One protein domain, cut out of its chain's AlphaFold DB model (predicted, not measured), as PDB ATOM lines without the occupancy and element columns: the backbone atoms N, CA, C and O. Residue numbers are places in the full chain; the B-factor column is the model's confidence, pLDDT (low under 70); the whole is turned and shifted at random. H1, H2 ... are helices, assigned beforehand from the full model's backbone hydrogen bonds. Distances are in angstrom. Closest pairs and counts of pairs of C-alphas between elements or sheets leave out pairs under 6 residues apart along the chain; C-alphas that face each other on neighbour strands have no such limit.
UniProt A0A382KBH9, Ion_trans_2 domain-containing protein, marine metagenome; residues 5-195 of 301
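What this domain is: This is residues 5 to 195 of the 301 residues of the protein "Ion_trans_2 domain-containing protein" of marine metagenome (UniProt A0A382KBH9). Little of the printed part is regular structure in named elements: residues 31 to 111 wind in stacked turns, a solenoid with H1 capping one end. At the other end H2, H3, H4 and H5 fold back and forth in three successive helical hairpins, H2 with H3, H3 with H4 and H4 with H5. The printed part has 191 residues, 75 of them in five named helices, H1 to H5 in order, with no named strand: all helix. It is compact, radius of gyration of the C-alphas 17.8 A, and elongated, spanning 57 by 37 by 21 A.

Where its parts are: H3, the longest helix, takes residues 132 to 154, 32.4 A, from C-alpha 132 at (236.542, 146.114, 147.086). H4 is residues 159 to 175, 24.2 A; H2 is 118 to 128; H5 is 182 to 195, ending at C-alpha 195 (249.672, 124.937, 155.329); H1 is 17 to 26.

How they stand to each other: H3 and H4 form a hairpin and touch, closest C-alphas Lys 150 and Ala 162, 4.9 A, at a shallow tilt of 18 degrees. H2 touches H3 at its residues 132 to 142 alone, closest C-alphas Ala 123 and Ala 135, 4.1 A. H4 and H5 touch, closest C-alphas Arg 174 and Arg 184, 5.8 A. H1 is apart from the other helices. In each helix every O i to N i+4 pair is within hydrogen-bond range.

The domain as a whole: The C-alphas farthest apart, Glu 27 and Pro 182, are 58.9 A apart. The link H1 to H2 is long, 91 residues. The printed part has no cut, and no printed residue is under 70 in pLDDT.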
ATOM      1  N   LYS A   5     219.437 151.513 183.895       92.69
ATOM      2  CA  LYS A   5     220.426 152.609 183.870       92.69
ATOM      3  C   LYS A   5     221.559 152.323 182.874       92.69
ATOM      4  O   LYS A   5     221.933 153.204 182.107       92.69
ATOM      5  N   PHE A   6     222.055 151.086 182.852       94.50
ATOM      6  CA  PHE A   6     223.177 150.653 182.017       94.50
ATOM      7  C   PHE A   6     222.779 150.307 180.587       94.50
ATOM      8  O   PHE A   6     223.650 150.098 179.757       94.50
ATOM      9  N   LEU A   7     221.488 150.222 180.268       94.50
ATOM     10  CA  LEU A   7     221.030 149.976 178.897       94.50
ATOM     11  C   LEU A   7     220.920 151.271 178.080       94.50
ATOM     12  O   LEU A   7     220.733 151.228 176.864       94.50
ATOM     13  N   ASN A   8     221.034 152.427 178.734       93.62
ATOM     14  CA  ASN A   8     220.941 153.722 178.083       93.62
ATOM     15  C   ASN A   8     222.220 154.035 177.287       93.62
ATOM     16  O   ASN A   8     223.307 154.100 177.852       93.62
ATOM     17  N   LEU A   9     222.078 154.309 175.985       89.00
ATOM     18  CA  LEU A   9     223.181 154.692 175.087       89.00
ATOM     19  C   LEU A   9     223.939 155.951 175.540       89.00
ATOM     20  O   LEU A   9     225.102 156.121 175.183       89.00
ATOM     21  N   GLY A  10     223.277 156.833 176.293       89.31
ATOM     22  CA  GLY A  10     223.862 158.039 176.879       89.31
ATOM     23  C   GLY A  10     224.415 157.846 178.291       89.31
ATOM     24  O   GLY A  10     224.728 158.839 178.945       89.31
ATOM     25  N   TYR A  11     224.487 156.611 178.797       93.00
ATOM     26  CA  TYR A  11     225.068 156.349 180.106       93.00
ATOM     27  C   TYR A  11     226.556 156.719 180.122       93.00
ATOM     28  O   TYR A  11     227.322 156.303 179.253       93.00
ATOM     29  N   ASN A  12     226.948 157.499 181.129       93.25
ATOM     30  CA  ASN A  12     228.334 157.860 181.382       93.25
ATOM     31  C   ASN A  12     228.792 157.145 182.660       93.25
ATOM     32  O   ASN A  12     228.220 157.428 183.719       93.25
ATOM     33  N   PRO A  13     229.776 156.233 182.578       94.25
ATOM     34  CA  PRO A  13     230.319 155.570 183.751       94.25
ATOM     35  C   PRO A  13     230.825 156.562 184.800       94.25
ATOM     36  O   PRO A  13     231.500 157.542 184.491       94.25
ATOM     37  N   ASP A  14     230.472 156.279 186.045       94.44
ATOM     38  CA  ASP A  14     230.923 156.945 187.264       94.44
ATOM     39  C   ASP A  14     231.796 155.991 188.110       94.44
ATOM     40  O   ASP A  14     231.952 154.812 187.776       94.44
ATOM     41  N   ASP A  15     232.348 156.474 189.226       93.06
ATOM     42  CA  ASP A  15     233.224 155.675 190.103       93.06
ATOM     43  C   ASP A  15     232.522 154.447 190.719       93.06
ATOM     44  O   ASP A  15     233.179 153.474 191.094       93.06
ATOM     45  N   ASN A  16     231.185 154.452 190.789       95.00
ATOM     46  CA  ASN A  16     230.399 153.355 191.356       95.00
ATOM     47  C   ASN A  16     230.042 152.285 190.312       95.00
ATOM     48  O   ASN A  16     229.676 151.173 190.694       95.00
ATOM     49  N   THR A  17     230.181 152.580 189.011       96.44
ATOM     50  CA  THR A  17     229.830 151.686 187.888       96.44
ATOM     51  C   THR A  17     230.302 150.254 188.105       96.44
ATOM     52  O   THR A  17     229.530 149.310 187.947       96.44
ATOM     53  N   LYS A  18     231.565 150.073 188.501       97.38
ATOM     54  CA  LYS A  18     232.150 148.746 188.714       97.38
ATOM     55  C   LYS A  18     231.436 147.973 189.823       97.38
ATOM     56  O   LYS A  18     231.084 146.812 189.629       97.38
ATOM     57  N   GLU A  19     231.224 148.600 190.979       97.12
ATOM     58  CA  GLU A  19     230.569 147.962 192.129       97.12
ATOM     59  C   GLU A  19     229.109 147.629 191.821       97.12
ATOM     60  O   GLU A  19     228.614 146.552 192.160       97.12
ATOM     61  N   GLU A  20     228.441 148.544 191.127       96.94
ATOM     62  CA  GLU A  20     227.075 148.409 190.654       96.94
ATOM     63  C   GLU A  20     226.915 147.219 189.688       96.94
ATOM     64  O   GLU A  20     226.021 146.388 189.871       96.94
ATOM     65  N   ILE A  21     227.814 147.087 188.707       97.69
ATOM     66  CA  ILE A  21     227.830 145.986 187.734       97.69
ATOM     67  C   ILE A  21     228.165 144.644 188.400       97.69
ATOM     68  O   ILE A  21     227.491 143.645 188.143       97.69
ATOM     69  N   GLU A  22     229.150 144.604 189.301       97.44
ATOM     70  CA  GLU A  22     229.454 143.387 190.063       97.44
ATOM     71  C   GLU A  22     228.286 142.949 190.944       97.44
ATOM     72  O   GLU A  22     228.057 141.751 191.120       97.44
ATOM     73  N   LYS A  23     227.553 143.904 191.523       97.19
ATOM     74  CA  LYS A  23     226.372 143.611 192.330       97.19
ATOM     75  C   LYS A  23     225.257 143.015 191.477       97.19
ATOM     76  O   LYS A  23     224.721 141.984 191.867       97.19
ATOM     77  N   LEU A  24     224.966 143.602 190.315       96.81
ATOM     78  CA  LEU A  24     223.998 143.046 189.364       96.81
ATOM     79  C   LEU A  24     224.367 141.610 188.969       96.81
ATOM     80  O   LEU A  24     223.538 140.710 189.060       96.81
ATOM     81  N   HIS A  25     225.634 141.369 188.630       96.69
ATOM     82  CA  HIS A  25     226.109 140.027 188.304       96.69
ATOM     83  C   HIS A  25     225.938 139.037 189.472       96.69
ATOM     84  O   HIS A  25     225.467 137.920 189.268       96.69
ATOM     85  N   LYS A  26     226.263 139.447 190.708       96.62
ATOM     86  CA  LYS A  26     226.054 138.629 191.920       96.62
ATOM     87  C   LYS A  26     224.577 138.347 192.204       96.62
ATOM     88  O   LYS A  26     224.266 137.292 192.745       96.62
ATOM     89  N   GLU A  27     223.690 139.276 191.855       95.81
ATOM     90  CA  GLU A  27     222.232 139.116 191.935       95.81
ATOM     91  C   GLU A  27     221.691 138.164 190.843       95.81
ATOM     92  O   GLU A  27     220.519 137.801 190.879       95.81
ATOM     93  N   GLY A  28     222.542 137.696 189.918       94.25
ATOM     94  CA  GLY A  28     222.175 136.785 188.830       94.25
ATOM     95  C   GLY A  28     221.613 137.495 187.599       94.25
ATOM     96  O   GLY A  28     221.125 136.838 186.681       94.25
ATOM     97  N   GLU A  29     221.688 138.826 187.559       95.12
ATOM     98  CA  GLU A  29     221.222 139.611 186.425       95.12
ATOM     99  C   GLU A  29     222.158 139.427 185.225       95.12
ATOM    100  O   GLU A  29     223.386 139.519 185.334       95.12
ATOM    101  N   SER A  30     221.573 139.207 184.045       95.81
ATOM    102  CA  SER A  30     222.323 139.262 182.787       95.81
ATOM    103  C   SER A  30     222.858 140.678 182.593       95.81
ATOM    104  O   SER A  30     222.107 141.643 182.721       95.81
ATOM    105  N   LEU A  31     224.119 140.828 182.197       97.25
ATOM    106  CA  LEU A  31     224.720 142.108 181.809       97.25
ATOM    107  C   LEU A  31     224.689 142.309 180.282       97.25
ATOM    108  O   LEU A  31     225.412 143.140 179.743       97.25
ATOM    109  N   SER A  32     223.836 141.573 179.561       97.62
ATOM    110  CA  SER A  32     223.711 141.720 178.112       97.62
ATOM    111  C   SER A  32     223.291 143.147 177.753       97.62
ATOM    112  O   SER A  32     222.402 143.710 178.411       97.62
ATOM    113  N   LYS A  33     223.907 143.702 176.701       97.88
ATOM    114  CA  LYS A  33     223.668 145.041 176.124       97.88
ATOM    115  C   LYS A  33     224.022 146.233 177.012       97.88
ATOM    116  O   LYS A  33     223.689 147.367 176.654       97.88
ATOM    117  N   VAL A  34     224.690 146.014 178.146       97.75
ATOM    118  CA  VAL A  34     225.143 147.129 178.988       97.75
ATOM    119  C   VAL A  34     226.076 148.053 178.207       97.75
ATOM    120  O   VAL A  34     226.886 147.621 177.388       97.75
ATOM    121  N   GLN A  35     225.932 149.343 178.456       97.75
ATOM    122  CA  GLN A  35     226.740 150.410 177.906       97.75
ATOM    123  C   GLN A  35     227.798 150.734 178.955       97.75
ATOM    124  O   GLN A  35     227.477 151.269 180.006       97.75
ATOM    125  N   LEU A  36     229.050 150.358 178.711       97.50
ATOM    126  CA  LEU A  36     230.179 150.577 179.624       97.50
ATOM    127  C   LEU A  36     231.339 151.270 178.901       97.50
ATOM    128  O   LEU A  36     232.508 151.062 179.226       97.50
ATOM    129  N   LYS A  37     231.023 152.105 177.907       97.56
ATOM    130  CA  LYS A  37     232.012 152.898 177.172       97.56
ATOM    131  C   LYS A  37     232.857 153.702 178.147       97.56
ATOM    132  O   LYS A  37     232.297 154.445 178.943       97.56
ATOM    133  N   PHE A  38     234.179 153.609 178.044       97.75
ATOM    134  CA  PHE A  38     235.124 154.327 178.912       97.75
ATOM    135  C   PHE A  38     235.061 153.967 180.411       97.75
ATOM    136  O   PHE A  38     235.671 154.665 181.217       97.75
ATOM    137  N   ALA A  39     234.350 152.905 180.807       97.88
ATOM    138  CA  ALA A  39     234.252 152.517 182.214       97.88
ATOM    139  C   ALA A  39     235.596 152.008 182.763       97.88
ATOM    140  O   ALA A  39     236.284 151.233 182.093       97.88
ATOM    141  N   ASP A  40     235.932 152.373 184.005       98.25
ATOM    142  CA  ASP A  40     236.994 151.706 184.769       98.25
ATOM    143  C   ASP A  40     236.419 150.438 185.420       98.25
ATOM    144  O   ASP A  40     235.676 150.484 186.401       98.25
ATOM    145  N   MET A  41     236.755 149.290 184.836       98.31
ATOM    146  CA  MET A  41     236.331 147.951 185.248       98.31
ATOM    147  C   MET A  41     237.534 147.103 185.700       98.31
ATOM    148  O   MET A  41     237.492 145.866 185.660       98.31
ATOM    149  N   LYS A  42     238.617 147.749 186.153       98.44
ATOM    150  CA  LYS A  42     239.849 147.071 186.569       98.44
ATOM    151  C   LYS A  42     239.585 146.041 187.652       98.44
ATOM    152  O   LYS A  42     238.922 146.321 188.656       98.44
ATOM    153  N   ASN A  43     240.182 144.863 187.483       98.38
ATOM    154  CA  ASN A  43     240.091 143.736 188.412       98.38
ATOM    155  C   ASN A  43     238.650 143.296 188.734       98.38
ATOM    156  O   ASN A  43     238.417 142.686 189.782       98.38
ATOM    157  N   THR A  44     237.679 143.607 187.866       98.19
ATOM    158  CA  THR A  44     236.281 143.254 188.126       98.19
ATOM    159  C   THR A  44     236.067 141.739 188.162       98.19
ATOM    160  O   THR A  44     236.757 140.972 187.484       98.19
ATOM    161  N   LYS A  45     235.104 141.286 188.965       98.12
ATOM    162  CA  LYS A  45     234.771 139.870 189.167       98.12
ATOM    163  C   LYS A  45     233.491 139.505 188.418       98.12
ATOM    164  O   LYS A  45     232.404 139.564 188.985       98.12
ATOM    165  N   LEU A  46     233.645 139.091 187.162       98.25
ATOM    166  CA  LEU A  46     232.557 138.808 186.219       98.25
ATOM    167  C   LEU A  46     232.672 137.393 185.626       98.25
ATOM    168  O   LEU A  46     232.559 137.176 184.419       98.25
ATOM    169  N   VAL A  47     232.934 136.413 186.491       98.44
ATOM    170  CA  VAL A  47     233.059 135.002 186.103       98.44
ATOM    171  C   VAL A  47     231.707 134.486 185.616       98.44
ATOM    172  O   VAL A  47     230.721 134.568 186.337       98.44
ATOM    173  N   ASN A  48     231.664 133.921 184.410       98.38
ATOM    174  CA  ASN A  48     230.445 133.481 183.725       98.38
ATOM    175  C   ASN A  48     229.410 134.603 183.518       98.38
ATOM    176  O   ASN A  48     228.221 134.324 183.361       98.38
ATOM    177  N   ALA A  49     229.827 135.874 183.544       98.31
ATOM    178  CA  ALA A  49     228.917 136.976 183.277       98.31
ATOM    179  C   ALA A  49     228.441 136.949 181.820       98.31
ATOM    180  O   ALA A  49     229.223 136.719 180.896       98.31
ATOM    181  N   ASP A  50     227.159 137.234 181.617       98.50
ATOM    182  CA  ASP A  50     226.609 137.469 180.289       98.50
ATOM    183  C   ASP A  50     226.787 138.939 179.915       98.50
ATOM    184  O   ASP A  50     226.005 139.770 180.350       98.50
ATOM    185  N   LEU A  51     227.821 139.249 179.138       98.50
ATOM    186  CA  LEU A  51     228.143 140.561 178.566       98.50
ATOM    187  C   LEU A  51     227.845 140.598 177.054       98.50
ATOM    188  O   LEU A  51     228.420 141.406 176.322       98.50
ATOM    189  N   SER A  52     226.966 139.718 176.564       98.62
ATOM    190  CA  SER A  52     226.629 139.655 175.141       98.62
ATOM    191  C   SER A  52     226.104 140.999 174.638       98.62
ATOM    192  O   SER A  52     225.314 141.667 175.309       98.62
ATOM    193  N   TYR A  53     226.549 141.417 173.456       98.31
ATOM    194  CA  TYR A  53     226.186 142.691 172.829       98.31
ATOM    195  C   TYR A  53     226.454 143.941 173.690       98.31
ATOM    196  O   TYR A  53     225.878 144.999 173.429       98.31
ATOM    197  N   ALA A  54     227.285 143.837 174.732       98.38
ATOM    198  CA  ALA A  54     227.681 144.986 175.534       98.38
ATOM    199  C   ALA A  54     228.575 145.930 174.721       98.38
ATOM    200  O   ALA A  54     229.370 145.500 173.880       98.38
ATOM    201  N   ASP A  55     228.474 147.226 174.999       98.44
ATOM    202  CA  ASP A  55     229.392 148.212 174.443       98.44
ATOM    203  C   ASP A  55     230.485 148.524 175.462       98.44
ATOM    204  O   ASP A  55     230.266 149.255 176.430       98.44
ATOM    205  N   LEU A  56     231.660 147.936 175.249       98.56
ATOM    206  CA  LEU A  56     232.832 148.039 176.120       98.56
ATOM    207  C   LEU A  56     233.914 148.926 175.491       98.56
ATOM    208  O   LEU A  56     235.088 148.846 175.864       98.56
ATOM    209  N   THR A  57     233.533 149.766 174.522       98.50
ATOM    210  CA  THR A  57     234.456 150.625 173.777       98.50
ATOM    211  C   THR A  57     235.333 151.433 174.729       98.50
ATOM    212  O   THR A  57     234.827 152.218 175.531       98.50
ATOM    213  N   ARG A  58     236.657 151.273 174.616       98.44
ATOM    214  CA  ARG A  58     237.658 151.968 175.448       98.44
ATOM    215  C   ARG A  58     237.479 151.792 176.963       98.44
ATOM    216  O   ARG A  58     237.998 152.603 177.725       98.44
ATOM    217  N   ALA A  59     236.747 150.773 177.404       98.56
ATOM    218  CA  ALA A  59     236.685 150.406 178.812       98.56
ATOM    219  C   ALA A  59     238.013 149.782 179.267       98.56
ATOM    220  O   ALA A  59     238.745 149.198 178.460       98.56
ATOM    221  N   ASP A  60     238.302 149.879 180.561       98.75
ATOM    222  CA  ASP A  60     239.476 149.261 181.169       98.75
ATOM    223  C   ASP A  60     239.080 148.030 181.982       98.75
ATOM    224  O   ASP A  60     238.572 148.145 183.090       98.75
ATOM    225  N   PHE A  61     239.312 146.846 181.423       98.75
ATOM    226  CA  PHE A  61     239.118 145.542 182.058       98.75
ATOM    227  C   PHE A  61     240.457 144.892 182.438       98.75
ATOM    228  O   PHE A  61     240.536 143.667 182.579       98.75
ATOM    229  N   SER A  62     241.527 145.675 182.618       98.69
ATOM    230  CA  SER A  62     242.818 145.110 183.008       98.69
ATOM    231  C   SER A  62     242.718 144.341 184.334       98.69
ATOM    232  O   SER A  62     242.056 144.754 185.294       98.69
ATOM    233  N   GLY A  63     243.303 143.143 184.356       98.44
ATOM    234  CA  GLY A  63     243.237 142.199 185.475       98.44
ATOM    235  C   GLY A  63     241.848 141.614 185.772       98.44
ATOM    236  O   GLY A  63     241.692 140.909 186.769       98.44
ATOM    237  N   ALA A  64     240.822 141.880 184.953       98.62
ATOM    238  CA  ALA A  64     239.463 141.397 185.200       98.62
ATOM    239  C   ALA A  64     239.357 139.862 185.168       98.62
ATOM    240  O   ALA A  64     240.035 139.173 184.405       98.62
ATOM    241  N   SER A  65     238.448 139.312 185.969       98.50
ATOM    242  CA  SER A  65     238.113 137.889 185.970       98.50
ATOM    243  C   SER A  65     236.872 137.636 185.118       98.50
ATOM    244  O   SER A  65     235.755 137.751 185.616       98.50
ATOM    245  N   LEU A  66     237.083 137.249 183.859       98.62
ATOM    246  CA  LEU A  66     236.066 136.988 182.829       98.62
ATOM    247  C   LEU A  66     236.037 135.504 182.407       98.62
ATOM    248  O   LEU A  66     235.675 135.172 181.279       98.62
ATOM    249  N   TYR A  67     236.452 134.595 183.299       98.50
ATOM    250  CA  TYR A  67     236.432 133.154 183.032       98.50
ATOM    251  C   TYR A  67     235.021 132.728 182.624       98.50
ATOM    252  O   TYR A  67     234.079 133.023 183.356       98.50
ATOM    253  N   GLY A  68     234.879 132.060 181.480       98.44
ATOM    254  CA  GLY A  68     233.585 131.589 180.981       98.44
ATOM    255  C   GLY A  68     232.583 132.692 180.619       98.44
ATOM    256  O   GLY A  68     231.412 132.389 180.405       98.44
ATOM    257  N   ALA A  69     232.994 133.965 180.581       98.56
ATOM    258  CA  ALA A  69     232.089 135.064 180.263       98.56
ATOM    259  C   ALA A  69     231.559 134.949 178.826       98.56
ATOM    260  O   ALA A  69     232.288 134.588 177.897       98.56
ATOM    261  N   ASN A  70     230.289 135.297 178.634       98.75
ATOM    262  CA  ASN A  70     229.699 135.407 177.310       98.75
ATOM    263  C   ASN A  70     229.858 136.841 176.802       98.75
ATOM    264  O   ASN A  70     229.157 137.730 177.269       98.75
ATOM    265  N   LEU A  71     230.767 137.071 175.859       98.69
ATOM    266  CA  LEU A  71     231.008 138.364 175.212       98.69
ATOM    267  C   LEU A  71     230.447 138.402 173.787       98.69
ATOM    268  O   LEU A  71     230.747 139.337 173.055       98.69
ATOM    269  N   GLU A  72     229.646 137.418 173.371       98.44
ATOM    270  CA  GLU A  72     229.166 137.317 171.992       98.44
ATOM    271  C   GLU A  72     228.553 138.629 171.482       98.44
ATOM    272  O   GLU A  72     227.663 139.205 172.108       98.44
ATOM    273  N   GLY A  73     229.042 139.105 170.336       98.25
ATOM    274  CA  GLY A  73     228.569 140.339 169.711       98.25
ATOM    275  C   GLY A  73     228.960 141.628 170.443       98.25
ATOM    276  O   GLY A  73     228.471 142.691 170.068       98.25
ATOM    277  N   ALA A  74     229.788 141.569 171.490       98.50
ATOM    278  CA  ALA A  74     230.213 142.757 172.222       98.50
ATOM    279  C   ALA A  74     231.166 143.634 171.394       98.50
ATOM    280  O   ALA A  74     232.001 143.156 170.615       98.50
ATOM    281  N   THR A  75     231.085 144.945 171.617       98.38
ATOM    282  CA  THR A  75     232.027 145.910 171.047       98.38
ATOM    283  C   THR A  75     233.195 146.095 172.004       98.38
ATOM    284  O   THR A  75     233.050 146.736 173.042       98.38
ATOM    285  N   LEU A  76     234.363 145.565 171.640       98.38
ATOM    286  CA  LEU A  76     235.618 145.652 172.397       98.38
ATOM    287  C   LEU A  76     236.612 146.640 171.753       98.38
ATOM    288  O   LEU A  76     237.829 146.526 171.913       98.38
ATOM    289  N   PHE A  77     236.108 147.615 170.987       98.25
ATOM    290  CA  PHE A  77     236.950 148.569 170.268       98.25
ATOM    291  C   PHE A  77     237.855 149.335 171.239       98.25
ATOM    292  O   PHE A  77     237.380 150.110 172.074       98.25
ATOM    293  N   LYS A  78     239.173 149.140 171.107       98.38
ATOM    294  CA  LYS A  78     240.193 149.728 171.992       98.38
ATOM    295  C   LYS A  78     239.991 149.448 173.488       98.38
ATOM    296  O   LYS A  78     240.404 150.259 174.314       98.38
ATOM    297  N   THR A  79     239.338 148.347 173.850       98.69
ATOM    298  CA  THR A  79     239.204 147.922 175.252       98.69
ATOM    299  C   THR A  79     240.549 147.429 175.780       98.69
ATOM    300  O   THR A  79     241.247 146.682 175.093       98.69
ATOM    301  N   ASN A  80     240.905 147.817 177.003       98.75
ATOM    302  CA  ASN A  80     242.068 147.262 177.688       98.75
ATOM    303  C   ASN A  80     241.674 145.945 178.376       98.75
ATOM    304  O   ASN A  80     240.878 145.965 179.311       98.75
ATOM    305  N   LEU A  81     242.207 144.810 177.921       98.56
ATOM    306  CA  LEU A  81     242.043 143.490 178.544       98.56
ATOM    307  C   LEU A  81     243.382 142.965 179.087       98.56
ATOM    308  O   LEU A  81     243.543 141.755 179.271       98.56
ATOM    309  N   GLU A  82     244.344 143.852 179.362       98.19
ATOM    310  CA  GLU A  82     245.672 143.473 179.835       98.19
ATOM    311  C   GLU A  82     245.579 142.596 181.092       98.19
ATOM    312  O   GLU A  82     244.955 142.958 182.090       98.19
ATOM    313  N   GLY A  83     246.177 141.405 181.060       97.81
ATOM    314  CA  GLY A  83     246.169 140.479 182.197       97.81
ATOM    315  C   GLY A  83     244.795 139.895 182.561       97.81
ATOM    316  O   GLY A  83     244.702 139.137 183.531       97.81
ATOM    317  N   ALA A  84     243.729 140.211 181.815       98.44
ATOM    318  CA  ALA A  84     242.389 139.706 182.086       98.44
ATOM    319  C   ALA A  84     242.323 138.184 181.902       98.44
ATOM    320  O   ALA A  84     242.954 137.601 181.020       98.44
ATOM    321  N   ASN A  85     241.535 137.506 182.730       98.44
ATOM    322  CA  ASN A  85     241.303 136.074 182.605       98.44
ATOM    323  C   ASN A  85     240.084 135.807 181.716       98.44
ATOM    324  O   ASN A  85     238.970 135.834 182.222       98.44
ATOM    325  N   LEU A  86     240.300 135.514 180.434       98.25
ATOM    326  CA  LEU A  86     239.262 135.219 179.435       98.25
ATOM    327  C   LEU A  86     239.148 133.721 179.121       98.25
ATOM    328  O   LEU A  86     238.535 133.337 178.127       98.25
ATOM    329  N   LYS A  87     239.741 132.844 179.939       97.31
ATOM    330  CA  LYS A  87     239.694 131.399 179.689       97.31
ATOM    331  C   LYS A  87     238.247 130.934 179.515       97.31
ATOM    332  O   LYS A  87     237.399 131.243 180.351       97.31
ATOM    333  N   SER A  88     237.993 130.166 178.459       97.69
ATOM    334  CA  SER A  88     236.666 129.629 178.128       97.69
ATOM    335  C   SER A  88     235.587 130.680 177.835       97.69
ATOM    336  O   SER A  88     234.407 130.344 177.848       97.69
ATOM    337  N   ALA A  89     235.960 131.937 177.577       98.31
ATOM    338  CA  ALA A  89     235.006 132.966 177.181       98.31
ATOM    339  C   ALA A  89     234.463 132.721 175.761       98.31
ATOM    340  O   ALA A  89     235.181 132.248 174.877       98.31
ATOM    341  N   ASN A  90     233.203 133.094 175.534       98.50
ATOM    342  CA  ASN A  90     232.611 133.158 174.197       98.50
ATOM    343  C   ASN A  90     232.865 134.550 173.609       98.50
ATOM    344  O   ASN A  90     232.308 135.524 174.104       98.50
ATOM    345  N   MET A  91     233.694 134.648 172.571       97.75
ATOM    346  CA  MET A  91     234.054 135.899 171.889       97.75
ATOM    347  C   MET A  91     233.611 135.910 170.417       97.75
ATOM    348  O   MET A  91     234.188 136.613 169.581       97.75
ATOM    349  N   LYS A  92     232.574 135.132 170.085       97.75
ATOM    350  CA  LYS A  92     231.955 135.131 168.755       97.75
ATOM    351  C   LYS A  92     231.482 136.517 168.369       97.75
ATOM    352  O   LYS A  92     230.845 137.207 169.158       97.75
ATOM    353  N   ASN A  93     231.714 136.886 167.112       97.00
ATOM    354  CA  ASN A  93     231.172 138.109 166.518       97.00
ATOM    355  C   ASN A  93     231.531 139.399 167.285       97.00
ATOM    356  O   ASN A  93     230.830 140.398 167.155       97.00
ATOM    357  N   CYS A  94     232.602 139.401 168.084       97.50
ATOM    358  CA  CYS A  94     233.055 140.605 168.771       97.50
ATOM    359  C   CYS A  94     233.777 141.554 167.813       97.50
ATOM    360  O   CYS A  94     234.570 141.120 166.972       97.50
ATOM    361  N   ASN A  95     233.601 142.859 168.014       96.75
ATOM    362  CA  ASN A  95     234.491 143.852 167.416       96.75
ATOM    363  C   ASN A  95     235.751 143.982 168.281       96.75
ATOM    364  O   ASN A  95     235.713 144.618 169.331       96.75
ATOM    365  N   LEU A  96     236.853 143.376 167.839       97.56
ATOM    366  CA  LEU A  96     238.123 143.303 168.578       97.56
ATOM    367  C   LEU A  96     239.143 144.368 168.154       97.56
ATOM    368  O   LEU A  96     240.293 144.328 168.595       97.56
ATOM    369  N   LEU A  97     238.767 145.288 167.265       97.12
ATOM    370  CA  LEU A  97     239.723 146.203 166.654       97.12
ATOM    371  C   LEU A  97     240.395 147.091 167.715       97.12
ATOM    372  O   LEU A  97     239.753 147.868 168.425       97.12
ATOM    373  N   GLY A  98     241.719 146.971 167.812       97.38
ATOM    374  CA  GLY A  98     242.540 147.716 168.764       97.38
ATOM    375  C   GLY A  98     242.405 147.285 170.227       97.38
ATOM    376  O   GLY A  98     242.943 147.986 171.079       97.38
ATOM    377  N   ALA A  99     241.696 146.193 170.531       98.00
ATOM    378  CA  ALA A  99     241.657 145.637 171.881       98.00
ATOM    379  C   ALA A  99     243.054 145.162 172.316       98.00
ATOM    380  O   ALA A  99     243.781 144.548 171.529       98.00
ATOM    381  N   ASP A 100     243.419 145.432 173.568       98.00
ATOM    382  CA  ASP A 100     244.706 145.021 174.125       98.00
ATOM    383  C   ASP A 100     244.571 143.698 174.883       98.00
ATOM    384  O   ASP A 100     243.963 143.644 175.948       98.00
ATOM    385  N   PHE A 101     245.157 142.631 174.336       97.19
ATOM    386  CA  PHE A 101     245.188 141.297 174.940       97.19
ATOM    387  C   PHE A 101     246.531 140.963 175.600       97.19
ATOM    388  O   PHE A 101     246.822 139.787 175.846       97.19
ATOM    389  N   THR A 102     247.386 141.953 175.857       95.62
ATOM    390  CA  THR A 102     248.700 141.745 176.472       95.62
ATOM    391  C   THR A 102     248.550 140.986 177.793       95.62
ATOM    392  O   THR A 102     247.799 141.382 178.675       95.62
ATOM    393  N   ASN A 103     249.225 139.843 177.932       94.94
ATOM    394  CA  ASN A 103     249.144 138.961 179.110       94.94
ATOM    395  C   ASN A 103     247.733 138.431 179.471       94.94
ATOM    396  O   ASN A 103     247.568 137.819 180.531       94.94
ATOM    397  N   ALA A 104     246.714 138.632 178.629       96.50
ATOM    398  CA  ALA A 104     245.367 138.116 178.861       96.50
ATOM    399  C   ALA A 104     245.339 136.588 178.727       96.50
ATOM    400  O   ALA A 104     245.957 136.039 177.823       96.50
ATOM    401  N   LYS A 105     244.595 135.875 179.577       96.19
ATOM    402  CA  LYS A 105     244.511 134.405 179.529       96.19
ATOM    403  C   LYS A 105     243.467 133.957 178.510       96.19
ATOM    404  O   LYS A 105     242.282 134.116 178.781       96.19
ATOM    405  N   LEU A 106     243.889 133.371 177.389       95.88
ATOM    406  CA  LEU A 106     243.025 133.092 176.224       95.88
ATOM    407  C   LEU A 106     242.774 131.594 175.957       95.88
ATOM    408  O   LEU A 106     242.351 131.212 174.867       95.88
ATOM    409  N   ASN A 107     243.021 130.718 176.935       93.50
ATOM    410  CA  ASN A 107     242.815 129.277 176.758       93.50
ATOM    411  C   ASN A 107     241.343 128.950 176.470       93.50
ATOM    412  O   ASN A 107     240.461 129.368 177.222       93.50
ATOM    413  N   ASN A 108     241.094 128.115 175.460       93.31
ATOM    414  CA  ASN A 108     239.756 127.634 175.102       93.31
ATOM    415  C   ASN A 108     238.744 128.762 174.821       93.31
ATOM    416  O   ASN A 108     237.555 128.576 175.066       93.31
ATOM    417  N   VAL A 109     239.196 129.935 174.368       95.62
ATOM    418  CA  VAL A 109     238.284 130.998 173.926       95.62
ATOM    419  C   VAL A 109     237.594 130.567 172.637       95.62
ATOM    420  O   VAL A 109     238.237 130.072 171.710       95.62
ATOM    421  N   ASP A 110     236.282 130.773 172.572       96.00
ATOM    422  CA  ASP A 110     235.499 130.520 171.370       96.00
ATOM    423  C   ASP A 110     235.452 131.784 170.503       96.00
ATOM    424  O   ASP A 110     234.730 132.737 170.794       96.00
ATOM    425  N   TRP A 111     236.248 131.792 169.434       94.06
ATOM    426  CA  TRP A 111     236.308 132.879 168.452       94.06
ATOM    427  C   TRP A 111     235.219 132.776 167.371       94.06
ATOM    428  O   TRP A 111     235.116 133.658 166.524       94.06
ATOM    429  N   GLY A 112     234.429 131.697 167.369       92.31
ATOM    430  CA  GLY A 112     233.502 131.349 166.298       92.31
ATOM    431  C   GLY A 112     234.029 130.301 165.325       92.31
ATOM    432  O   GLY A 112     235.153 129.798 165.428       92.31
ATOM    433  N   GLU A 113     233.178 129.939 164.363       91.00
ATOM    434  CA  GLU A 113     233.457 128.849 163.431       91.00
ATOM    435  C   GLU A 113     234.749 129.107 162.647       91.00
ATOM    436  O   GLU A 113     234.935 130.126 161.980       91.00
ATOM    437  N   GLY A 114     235.689 128.168 162.758       91.62
ATOM    438  CA  GLY A 114     236.976 128.253 162.083       91.62
ATOM    439  C   GLY A 114     237.893 129.380 162.572       91.62
ATOM    440  O   GLY A 114     238.885 129.631 161.885       91.62
ATOM    441  N   ASN A 115     237.609 130.014 163.714       94.50
ATOM    442  CA  ASN A 115     238.329 131.178 164.251       94.50
ATOM    443  C   ASN A 115     238.277 132.405 163.331       94.50
ATOM    444  O   ASN A 115     239.295 133.061 163.121       94.50
ATOM    445  N   ILE A 116     237.121 132.658 162.716       95.75
ATOM    446  CA  ILE A 116     236.911 133.812 161.838       95.75
ATOM    447  C   ILE A 116     236.423 134.996 162.679       95.75
ATOM    448  O   ILE A 116     235.359 134.924 163.285       95.75
ATOM    449  N   VAL A 117     237.188 136.089 162.695       96.50
ATOM    450  CA  VAL A 117     236.796 137.327 163.391       96.50
ATOM    451  C   VAL A 117     235.752 138.112 162.598       96.50
ATOM    452  O   VAL A 117     235.681 138.005 161.373       96.50
ATOM    453  N   LEU A 118     234.975 138.952 163.290       96.62
ATOM    454  CA  LEU A 118     233.899 139.753 162.694       96.62
ATOM    455  C   LEU A 118     234.367 140.548 161.465       96.62
ATOM    456  O   LEU A 118     233.716 140.505 160.426       96.62
ATOM    457  N   ASN A 119     235.523 141.210 161.547       96.81
ATOM    458  CA  ASN A 119     236.057 142.017 160.448       96.81
ATOM    459  C   ASN A 119     236.336 141.176 159.186       96.81
ATOM    460  O   ASN A 119     236.198 141.687 158.078       96.81
ATOM    461  N   GLU A 120     236.666 139.882 159.305       97.56
ATOM    462  CA  GLU A 120     236.843 139.016 158.129       97.56
ATOM    463  C   GLU A 120     235.482 138.697 157.498       97.56
ATOM    464  O   GLU A 120     235.362 138.695 156.274       97.56
ATOM    465  N   VAL A 121     234.437 138.500 158.310       96.62
ATOM    466  CA  VAL A 121     233.053 138.322 157.830       96.62
ATOM    467  C   VAL A 121     232.549 139.585 157.125       96.62
ATOM    468  O   VAL A 121     231.958 139.503 156.045       96.62
ATOM    469  N   GLU A 122     232.819 140.762 157.692       97.06
ATOM    470  CA  GLU A 122     232.500 142.056 157.080       97.06
ATOM    471  C   GLU A 122     233.240 142.243 155.749       97.06
ATOM    472  O   GLU A 122     232.634 142.670 154.766       97.06
ATOM    473  N   ALA A 123     234.516 141.849 155.673       97.31
ATOM    474  CA  ALA A 123     235.301 141.898 154.440       97.31
ATOM    475  C   ALA A 123     234.724 140.995 153.336       97.31
ATOM    476  O   ALA A 123     234.633 141.400 152.174       97.31
ATOM    477  N   GLU A 124     234.315 139.773 153.688       96.62
ATOM    478  CA  GLU A 124     233.674 138.840 152.752       96.62
ATOM    479  C   GLU A 124     232.285 139.328 152.319       96.62
ATOM    480  O   GLU A 124     231.862 139.134 151.180       96.62
ATOM    481  N   THR A 125     231.569 140.024 153.195       97.19
ATOM    482  CA  THR A 125     230.288 140.641 152.836       97.19
ATOM    483  C   THR A 125     230.499 141.802 151.861       97.19
ATOM    484  O   THR A 125     229.832 141.873 150.829       97.19
ATOM    485  N   ALA A 126     231.476 142.673 152.129       97.38
ATOM    486  CA  ALA A 126     231.816 143.801 151.264       97.38
ATOM    487  C   ALA A 126     232.263 143.344 149.865       97.38
ATOM    488  O   ALA A 126     231.768 143.858 148.859       97.38
ATOM    489  N   ILE A 127     233.114 142.311 149.772       95.00
ATOM    490  CA  ILE A 127     233.576 141.805 148.472       95.00
ATOM    491  C   ILE A 127     232.442 141.174 147.654       95.00
ATOM    492  O   ILE A 127     232.428 141.315 146.430       95.00
ATOM    493  N   ASN A 128     231.480 140.516 148.312       95.94
ATOM    494  CA  ASN A 128     230.291 139.960 147.661       95.94
ATOM    495  C   ASN A 128     229.355 141.058 147.144       95.94
ATOM    496  O   ASN A 128     228.743 140.893 146.091       95.94
ATOM    497  N   ASN A 129     229.307 142.199 147.833       96.56
ATOM    498  CA  ASN A 129     228.557 143.382 147.412       96.56
ATOM    499  C   ASN A 129     229.285 144.216 146.338       96.56
ATOM    500  O   ASN A 129     228.733 145.197 145.846       96.56
ATOM    501  N   GLY A 130     230.509 143.835 145.958       95.19
ATOM    502  CA  GLY A 130     231.323 144.544 144.967       95.19
ATOM    503  C   GLY A 130     232.121 145.727 145.525       95.19
ATOM    504  O   GLY A 130     232.818 146.392 144.759       95.19
ATOM    505  N   ASP A 131     232.076 145.963 146.837       96.75
ATOM    506  CA  ASP A 131     232.849 147.001 147.515       96.75
ATOM    507  C   ASP A 131     234.241 146.475 147.895       96.75
ATOM    508  O   ASP A 131     234.479 145.904 148.964       96.75
ATOM    509  N   ILE A 132     235.172 146.620 146.953       94.56
ATOM    510  CA  ILE A 132     236.542 146.114 147.086       94.56
ATOM    511  C   ILE A 132     237.355 146.961 148.075       94.56
ATOM    512  O   ILE A 132     238.228 146.418 148.752       94.56
ATOM    513  N   GLU A 133     237.090 148.266 148.161       96.00
ATOM    514  CA  GLU A 133     237.835 149.181 149.029       96.00
ATOM    515  C   GLU A 133     237.575 148.852 150.500       96.00
ATOM    516  O   GLU A 133     238.518 148.501 151.220       96.00
ATOM    517  N   THR A 134     236.299 148.811 150.897       96.94
ATOM    518  CA  THR A 134     235.894 148.405 152.248       96.94
ATOM    519  C   THR A 134     236.369 146.988 152.560       96.94
ATOM    520  O   THR A 134     236.877 146.728 153.648       96.94
ATOM    521  N   ALA A 135     236.288 146.054 151.603       97.50
ATOM    522  CA  ALA A 135     236.769 144.691 151.825       97.50
ATOM    523  C   ALA A 135     238.269 144.648 152.162       97.50
ATOM    524  O   ALA A 135     238.677 143.949 153.089       97.50
ATOM    525  N   ILE A 136     239.105 145.392 151.429       96.69
ATOM    526  CA  ILE A 136     240.551 145.445 151.683       96.69
ATOM    527  C   ILE A 136     240.844 146.073 153.047       96.69
ATOM    528  O   ILE A 136     241.709 145.563 153.761       96.69
ATOM    529  N   GLU A 137     240.144 147.144 153.422       97.69
ATOM    530  CA  GLU A 137     240.275 147.760 154.746       97.69
ATOM    531  C   GLU A 137     239.932 146.758 155.855       97.69
ATOM    532  O   GLU A 137     240.749 146.503 156.740       97.69
ATOM    533  N   LYS A 138     238.792 146.076 155.737       98.06
ATOM    534  CA  LYS A 138     238.356 145.054 156.692       98.06
ATOM    535  C   LYS A 138     239.296 143.852 156.775       98.06
ATOM    536  O   LYS A 138     239.526 143.324 157.866       98.06
ATOM    537  N   TYR A 139     239.933 143.452 155.672       98.19
ATOM    538  CA  TYR A 139     240.990 142.436 155.718       98.19
ATOM    539  C   TYR A 139     242.259 142.906 156.439       98.19
ATOM    540  O   TYR A 139     242.917 142.071 157.062       98.19
ATOM    541  N   LYS A 140     242.618 144.194 156.362       98.12
ATOM    542  CA  LYS A 140     243.753 144.755 157.119       98.12
ATOM    543  C   LYS A 140     243.443 144.793 158.612       98.12
ATOM    544  O   LYS A 140     244.240 144.299 159.401       98.12
ATOM    545  N   GLU A 141     242.256 145.272 158.979       98.00
ATOM    546  CA  GLU A 141     241.775 145.245 160.367       98.00
ATOM    547  C   GLU A 141     241.796 143.817 160.935       98.00
ATOM    548  O   GLU A 141     242.288 143.581 162.036       98.00
ATOM    549  N   SER A 142     241.324 142.843 160.150       97.69
ATOM    550  CA  SER A 142     241.365 141.425 160.526       97.69
ATOM    551  C   SER A 142     242.792 140.920 160.741       97.69
ATOM    552  O   SER A 142     243.042 140.185 161.693       97.69
ATOM    553  N   GLU A 143     243.735 141.299 159.871       98.00
ATOM    554  CA  GLU A 143     245.150 140.930 160.010       98.00
ATOM    555  C   GLU A 143     245.731 141.448 161.332       98.00
ATOM    556  O   GLU A 143     246.408 140.699 162.039       98.00
ATOM    557  N   ASP A 144     245.430 142.697 161.690       97.44
ATOM    558  CA  ASP A 144     245.887 143.304 162.940       97.44
ATOM    559  C   ASP A 144     245.307 142.592 164.169       97.44
ATOM    560  O   ASP A 144     246.046 142.296 165.112       97.44
ATOM    561  N   ILE A 145     244.019 142.232 164.127       97.56
ATOM    562  CA  ILE A 145     243.357 141.460 165.186       97.56
ATOM    563  C   ILE A 145     244.011 140.082 165.340       97.56
ATOM    564  O   ILE A 145     244.408 139.709 166.446       97.56
ATOM    565  N   TYR A 146     244.182 139.329 164.246       97.75
ATOM    566  CA  TYR A 146     244.821 138.011 164.305       97.75
ATOM    567  C   TYR A 146     246.246 138.090 164.843       97.75
ATOM    568  O   TYR A 146     246.645 137.240 165.640       97.75
ATOM    569  N   ARG A 147     247.007 139.119 164.456       95.94
ATOM    570  CA  ARG A 147     248.376 139.317 164.932       95.94
ATOM    571  C   ARG A 147     248.423 139.581 166.435       95.94
ATOM    572  O   ARG A 147     249.232 138.954 167.117       95.94
ATOM    573  N   ALA A 148     247.555 140.455 166.944       94.94
ATOM    574  CA  ALA A 148     247.473 140.768 168.371       94.94
ATOM    575  C   ALA A 148     247.108 139.527 169.203       94.94
ATOM    576  O   ALA A 148     247.799 139.193 170.167       94.94
ATOM    577  N   LEU A 149     246.080 138.788 168.777       95.38
ATOM    578  CA  LEU A 149     245.660 137.554 169.440       95.38
ATOM    579  C   LEU A 149     246.751 136.475 169.398       95.38
ATOM    580  O   LEU A 149     247.049 135.854 170.416       95.38
ATOM    581  N   LYS A 150     247.394 136.282 168.240       94.19
ATOM    582  CA  LYS A 150     248.506 135.338 168.072       94.19
ATOM    583  C   LYS A 150     249.659 135.657 169.023       94.19
ATOM    584  O   LYS A 150     250.148 134.749 169.686       94.19
ATOM    585  N   MET A 151     250.084 136.920 169.111       91.50
ATOM    586  CA  MET A 151     251.168 137.332 170.016       91.50
ATOM    587  C   MET A 151     250.823 137.042 171.482       91.50
ATOM    588  O   MET A 151     251.675 136.554 172.223       91.50
ATOM    589  N   SER A 152     249.569 137.278 171.881       92.25
ATOM    590  CA  SER A 152     249.093 136.957 173.231       92.25
ATOM    591  C   SER A 152     249.062 135.446 173.500       92.25
ATOM    592  O   SER A 152     249.484 135.000 174.562       92.25
ATOM    593  N   LEU A 153     248.633 134.620 172.542       91.38
ATOM    594  CA  LEU A 153     248.638 133.156 172.699       91.38
ATOM    595  C   LEU A 153     250.060 132.573 172.749       91.38
ATOM    596  O   LEU A 153     250.328 131.663 173.536       91.38
ATOM    597  N   GLN A 154     250.983 133.111 171.947       88.62
ATOM    598  CA  GLN A 154     252.382 132.670 171.922       88.62
ATOM    599  C   GLN A 154     253.096 132.920 173.253       88.62
ATOM    600  O   GLN A 154     253.840 132.053 173.708       88.62
ATOM    601  N   SER A 155     252.836 134.047 173.923       85.88
ATOM    602  CA  SER A 155     253.428 134.321 175.243       85.88
ATOM    603  C   SER A 155     252.937 133.367 176.340       85.88
ATOM    604  O   SER A 155     253.561 133.262 177.394       85.88
ATOM    605  N   GLN A 156     251.852 132.630 176.087       82.38
ATOM    606  CA  GLN A 156     251.239 131.678 177.014       82.38
ATOM    607  C   GLN A 156     251.575 130.214 176.705       82.38
ATOM    608  O   GLN A 156     250.991 129.323 177.319       82.38
ATOM    609  N   SER A 157     252.495 129.949 175.768       79.81
ATOM    610  CA  SER A 157     252.820 128.590 175.296       79.81
ATOM    611  C   SER A 157     251.605 127.836 174.724       79.81
ATOM    612  O   SER A 157     251.520 126.614 174.801       79.81
ATOM    613  N   LEU A 158     250.636 128.557 174.142       77.62
ATOM    614  CA  LEU A 158     249.458 127.974 173.484       77.62
ATOM    615  C   LEU A 158     249.702 127.819 171.981       77.62
ATOM    616  O   LEU A 158     249.064 128.479 171.160       77.62
ATOM    617  N   GLY A 159     250.655 126.950 171.628       78.56
ATOM    618  CA  GLY A 159     251.143 126.800 170.253       78.56
ATOM    619  C   GLY A 159     250.066 126.406 169.240       78.56
ATOM    620  O   GLY A 159     250.005 126.982 168.155       78.56
ATOM    621  N   GLU A 160     249.164 125.483 169.596       84.69
ATOM    622  CA  GLU A 160     248.122 125.014 168.672       84.69
ATOM    623  C   GLU A 160     247.122 126.124 168.307       84.69
ATOM    624  O   GLU A 160     246.819 126.338 167.130       84.69
ATOM    625  N   ASP A 161     246.630 126.864 169.302       87.75
ATOM    626  CA  ASP A 161     245.669 127.946 169.075       87.75
ATOM    627  C   ASP A 161     246.333 129.150 168.396       87.75
ATOM    628  O   ASP A 161     245.756 129.739 167.478       87.75
ATOM    629  N   ALA A 162     247.588 129.454 168.747       90.38
ATOM    630  CA  ALA A 162     248.386 130.444 168.031       90.38
ATOM    631  C   ALA A 162     248.570 130.071 166.548       90.38
ATOM    632  O   ALA A 162     248.447 130.937 165.680       90.38
ATOM    633  N   GLY A 163     248.807 128.790 166.239       90.81
ATOM    634  CA  GLY A 163     248.923 128.281 164.870       90.81
ATOM    635  C   GLY A 163     247.629 128.431 164.062       90.81
ATOM    636  O   GLY A 163     247.661 128.828 162.892       90.81
ATOM    637  N   LYS A 164     246.463 128.209 164.689       92.25
ATOM    638  CA  LYS A 164     245.146 128.441 164.060       92.25
ATOM    639  C   LYS A 164     244.955 129.911 163.673       92.25
ATOM    640  O   LYS A 164     244.517 130.185 162.551       92.25
ATOM    641  N   LEU A 165     245.312 130.848 164.555       94.44
ATOM    642  CA  LEU A 165     245.212 132.284 164.268       94.44
ATOM    643  C   LEU A 165     246.262 132.758 163.260       94.44
ATOM    644  O   LEU A 165     245.948 133.561 162.386       94.44
ATOM    645  N   PHE A 166     247.476 132.204 163.299       94.62
ATOM    646  CA  PHE A 166     248.500 132.472 162.289       94.62
ATOM    647  C   PHE A 166     248.049 132.049 160.883       94.62
ATOM    648  O   PHE A 166     248.227 132.790 159.914       94.62
ATOM    649  N   LEU A 167     247.412 130.878 160.753       94.19
ATOM    650  CA  LEU A 167     246.853 130.436 159.476       94.19
ATOM    651  C   LEU A 167     245.835 131.456 158.943       94.19
ATOM    652  O   LEU A 167     245.852 131.781 157.752       94.19
ATOM    653  N   ARG A 168     244.966 131.974 159.818       96.25
ATOM    654  CA  ARG A 168     243.969 132.989 159.460       96.25
ATOM    655  C   ARG A 168     244.605 134.313 159.058       96.25
ATOM    656  O   ARG A 168     244.263 134.817 157.989       96.25
ATOM    657  N   GLU A 169     245.593 134.794 159.809       97.12
ATOM    658  CA  GLU A 169     246.407 135.970 159.465       97.12
ATOM    659  C   GLU A 169     246.974 135.859 158.038       97.12
ATOM    660  O   GLU A 169     246.810 136.759 157.214       97.12
ATOM    661  N   MET A 170     247.578 134.718 157.690       96.25
ATOM    662  CA  MET A 170     248.145 134.501 156.352       96.25
ATOM    663  C   MET A 170     247.081 134.414 155.252       96.25
ATOM    664  O   MET A 170     247.308 134.872 154.124       96.25
ATOM    665  N   ILE A 171     245.908 133.858 155.561       96.00
ATOM    666  CA  ILE A 171     244.777 133.805 154.632       96.00
ATOM    667  C   ILE A 171     244.259 135.214 154.329       96.00
ATOM    668  O   ILE A 171     244.101 135.532 153.147       96.00
ATOM    669  N   VAL A 172     244.022 136.058 155.341       96.88
ATOM    670  CA  VAL A 172     243.527 137.428 155.116       96.88
ATOM    671  C   VAL A 172     244.574 138.301 154.434       96.88
ATOM    672  O   VAL A 172     244.240 139.007 153.484       96.88
ATOM    673  N   LYS A 173     245.858 138.141 154.776       96.56
ATOM    674  CA  LYS A 173     246.967 138.817 154.087       96.56
ATOM    675  C   LYS A 173     247.008 138.489 152.595       96.56
ATOM    676  O   LYS A 173     247.169 139.365 151.751       96.56
ATOM    677  N   ARG A 174     246.778 137.221 152.229       96.62
ATOM    678  CA  ARG A 174     246.615 136.819 150.822       96.62
ATOM    679  C   ARG A 174     245.363 137.439 150.194       96.62
ATOM    680  O   ARG A 174     245.384 137.769 149.006       96.62
ATOM    681  N   LYS A 175     244.254 137.535 150.934       95.69
ATOM    682  CA  LYS A 175     242.983 138.060 150.409       95.69
ATOM    683  C   LYS A 175     243.083 139.537 150.013       95.69
ATOM    684  O   LYS A 175     242.480 139.874 148.997       95.69
ATOM    685  N   GLN A 176     243.926 140.321 150.692       95.88
ATOM    686  CA  GLN A 176     244.254 141.714 150.345       95.88
ATOM    687  C   GLN A 176     244.942 141.871 148.972       95.88
ATOM    688  O   GLN A 176     244.907 142.947 148.380       95.88
ATOM    689  N   LEU A 177     245.577 140.817 148.443       93.81
ATOM    690  CA  LEU A 177     246.282 140.883 147.160       93.81
ATOM    691  C   LEU A 177     245.315 140.830 145.961       93.81
ATOM    692  O   LEU A 177     244.328 140.081 146.005       93.81
ATOM    693  N   PRO A 178     245.640 141.506 144.838       91.81
ATOM    694  CA  PRO A 178     244.843 141.455 143.612       91.81
ATOM    695  C   PRO A 178     244.640 140.024 143.104       91.81
ATOM    696  O   PRO A 178     245.590 139.237 143.078       91.81
ATOM    697  N   LYS A 179     243.422 139.690 142.643       86.69
ATOM    698  CA  LYS A 179     243.008 138.314 142.282       86.69
ATOM    699  C   LYS A 179     243.986 137.583 141.346       86.69
ATOM    700  O   LYS A 179     244.220 136.398 141.567       86.69
ATOM    701  N   TYR A 180     244.572 138.282 140.372       89.75
ATOM    702  CA  TYR A 180     245.475 137.718 139.356       89.75
ATOM    703  C   TYR A 180     246.965 138.015 139.603       89.75
ATOM    704  O   TYR A 180     247.776 137.951 138.686       89.75
ATOM    705  N   SER A 181     247.347 138.353 140.837       94.44
ATOM    706  CA  SER A 181     248.750 138.598 141.181       94.44
ATOM    707  C   SER A 181     249.544 137.284 141.311       94.44
ATOM    708  O   SER A 181     249.088 136.379 142.024       94.44
ATOM    709  N   PRO A 182     250.766 137.191 140.740       93.06
ATOM    710  CA  PRO A 182     251.677 136.067 140.974       93.06
ATOM    711  C   PRO A 182     251.936 135.815 142.463       93.06
ATOM    712  O   PRO A 182     251.992 134.670 142.908       93.06
ATOM    713  N   LEU A 183     252.004 136.885 143.263       92.88
ATOM    714  CA  LEU A 183     252.205 136.789 144.707       92.88
ATOM    715  C   LEU A 183     251.011 136.114 145.397       92.88
ATOM    716  O   LEU A 183     251.187 135.262 146.267       92.88
ATOM    717  N   ARG A 184     249.779 136.425 144.973       94.12
ATOM    718  CA  ARG A 184     248.570 135.782 145.509       94.12
ATOM    719  C   ARG A 184     248.537 134.295 145.180       94.12
ATOM    720  O   ARG A 184     248.149 133.490 146.029       94.12
ATOM    721  N   PHE A 185     248.945 133.939 143.962       94.25
ATOM    722  CA  PHE A 185     249.067 132.549 143.540       94.25
ATOM    723  C   PHE A 185     250.099 131.803 144.393       94.25
ATOM    724  O   PHE A 185     249.764 130.762 144.951       94.25
ATOM    725  N   ALA A 186     251.289 132.378 144.593       92.25
ATOM    726  CA  ALA A 186     252.321 131.808 145.457       92.25
ATOM    727  C   ALA A 186     251.818 131.597 146.896       92.25
ATOM    728  O   ALA A 186     251.981 130.518 147.461       92.25
ATOM    729  N   HIS A 187     251.103 132.572 147.467       93.69
ATOM    730  CA  HIS A 187     250.470 132.417 148.778       93.69
ATOM    731  C   HIS A 187     249.418 131.301 148.804       93.69
ATOM    732  O   HIS A 187     249.321 130.574 149.793       93.69
ATOM    733  N   LYS A 188     248.586 131.178 147.762       93.94
ATOM    734  CA  LYS A 188     247.581 130.108 147.673       93.94
ATOM    735  C   LYS A 188     248.247 128.739 147.560       93.94
ATOM    736  O   LYS A 188     247.816 127.818 148.247       93.94
ATOM    737  N   PHE A 189     249.302 128.636 146.757       92.38
ATOM    738  CA  PHE A 189     250.123 127.438 146.644       92.38
ATOM    739  C   PHE A 189     250.734 127.060 147.998       92.38
ATOM    740  O   PHE A 189     250.496 125.955 148.467       92.38
ATOM    741  N   ALA A 190     251.400 127.991 148.688       91.06
ATOM    742  CA  ALA A 190     251.997 127.741 150.001       91.06
ATOM    743  C   ALA A 190     250.968 127.300 151.061       91.06
ATOM    744  O   ALA A 190     251.253 126.423 151.876       91.06
ATOM    745  N   HIS A 191     249.751 127.856 151.034       92.94
ATOM    746  CA  HIS A 191     248.664 127.412 151.910       92.94
ATOM    747  C   HIS A 191     248.253 125.961 151.636       92.94
ATOM    748  O   HIS A 191     248.078 125.184 152.567       92.94
ATOM    749  N   ILE A 192     248.078 125.596 150.364       91.19
ATOM    750  CA  ILE A 192     247.631 124.252 149.983       91.19
ATOM    751  C   ILE A 192     248.748 123.240 150.238       91.19
ATOM    752  O   ILE A 192     248.520 122.258 150.938       91.19
ATOM    753  N   ALA A 193     249.948 123.518 149.733       87.94
ATOM    754  CA  ALA A 193     251.075 122.602 149.779       87.94
ATOM    755  C   ALA A 193     251.659 122.457 151.193       87.94
ATOM    756  O   ALA A 193     251.950 121.356 151.644       87.94
ATOM    757  N   PHE A 194     251.804 123.558 151.931       90.81
ATOM    758  CA  PHE A 194     252.549 123.541 153.194       90.81
ATOM    759  C   PHE A 194     251.709 123.926 154.406       90.81
ATOM    760  O   PHE A 194     252.196 123.828 155.527       90.81
ATOM    761  N   GLY A 195     250.474 124.407 154.221       90.06
ATOM    762  CA  GLY A 195     249.672 124.937 155.329       90.06
ATOM    763  C   GLY A 195     250.389 126.055 156.088       90.06
ATOM    764  O   GLY A 195     250.206 126.172 157.295       90.06
TER     765      GLY A 195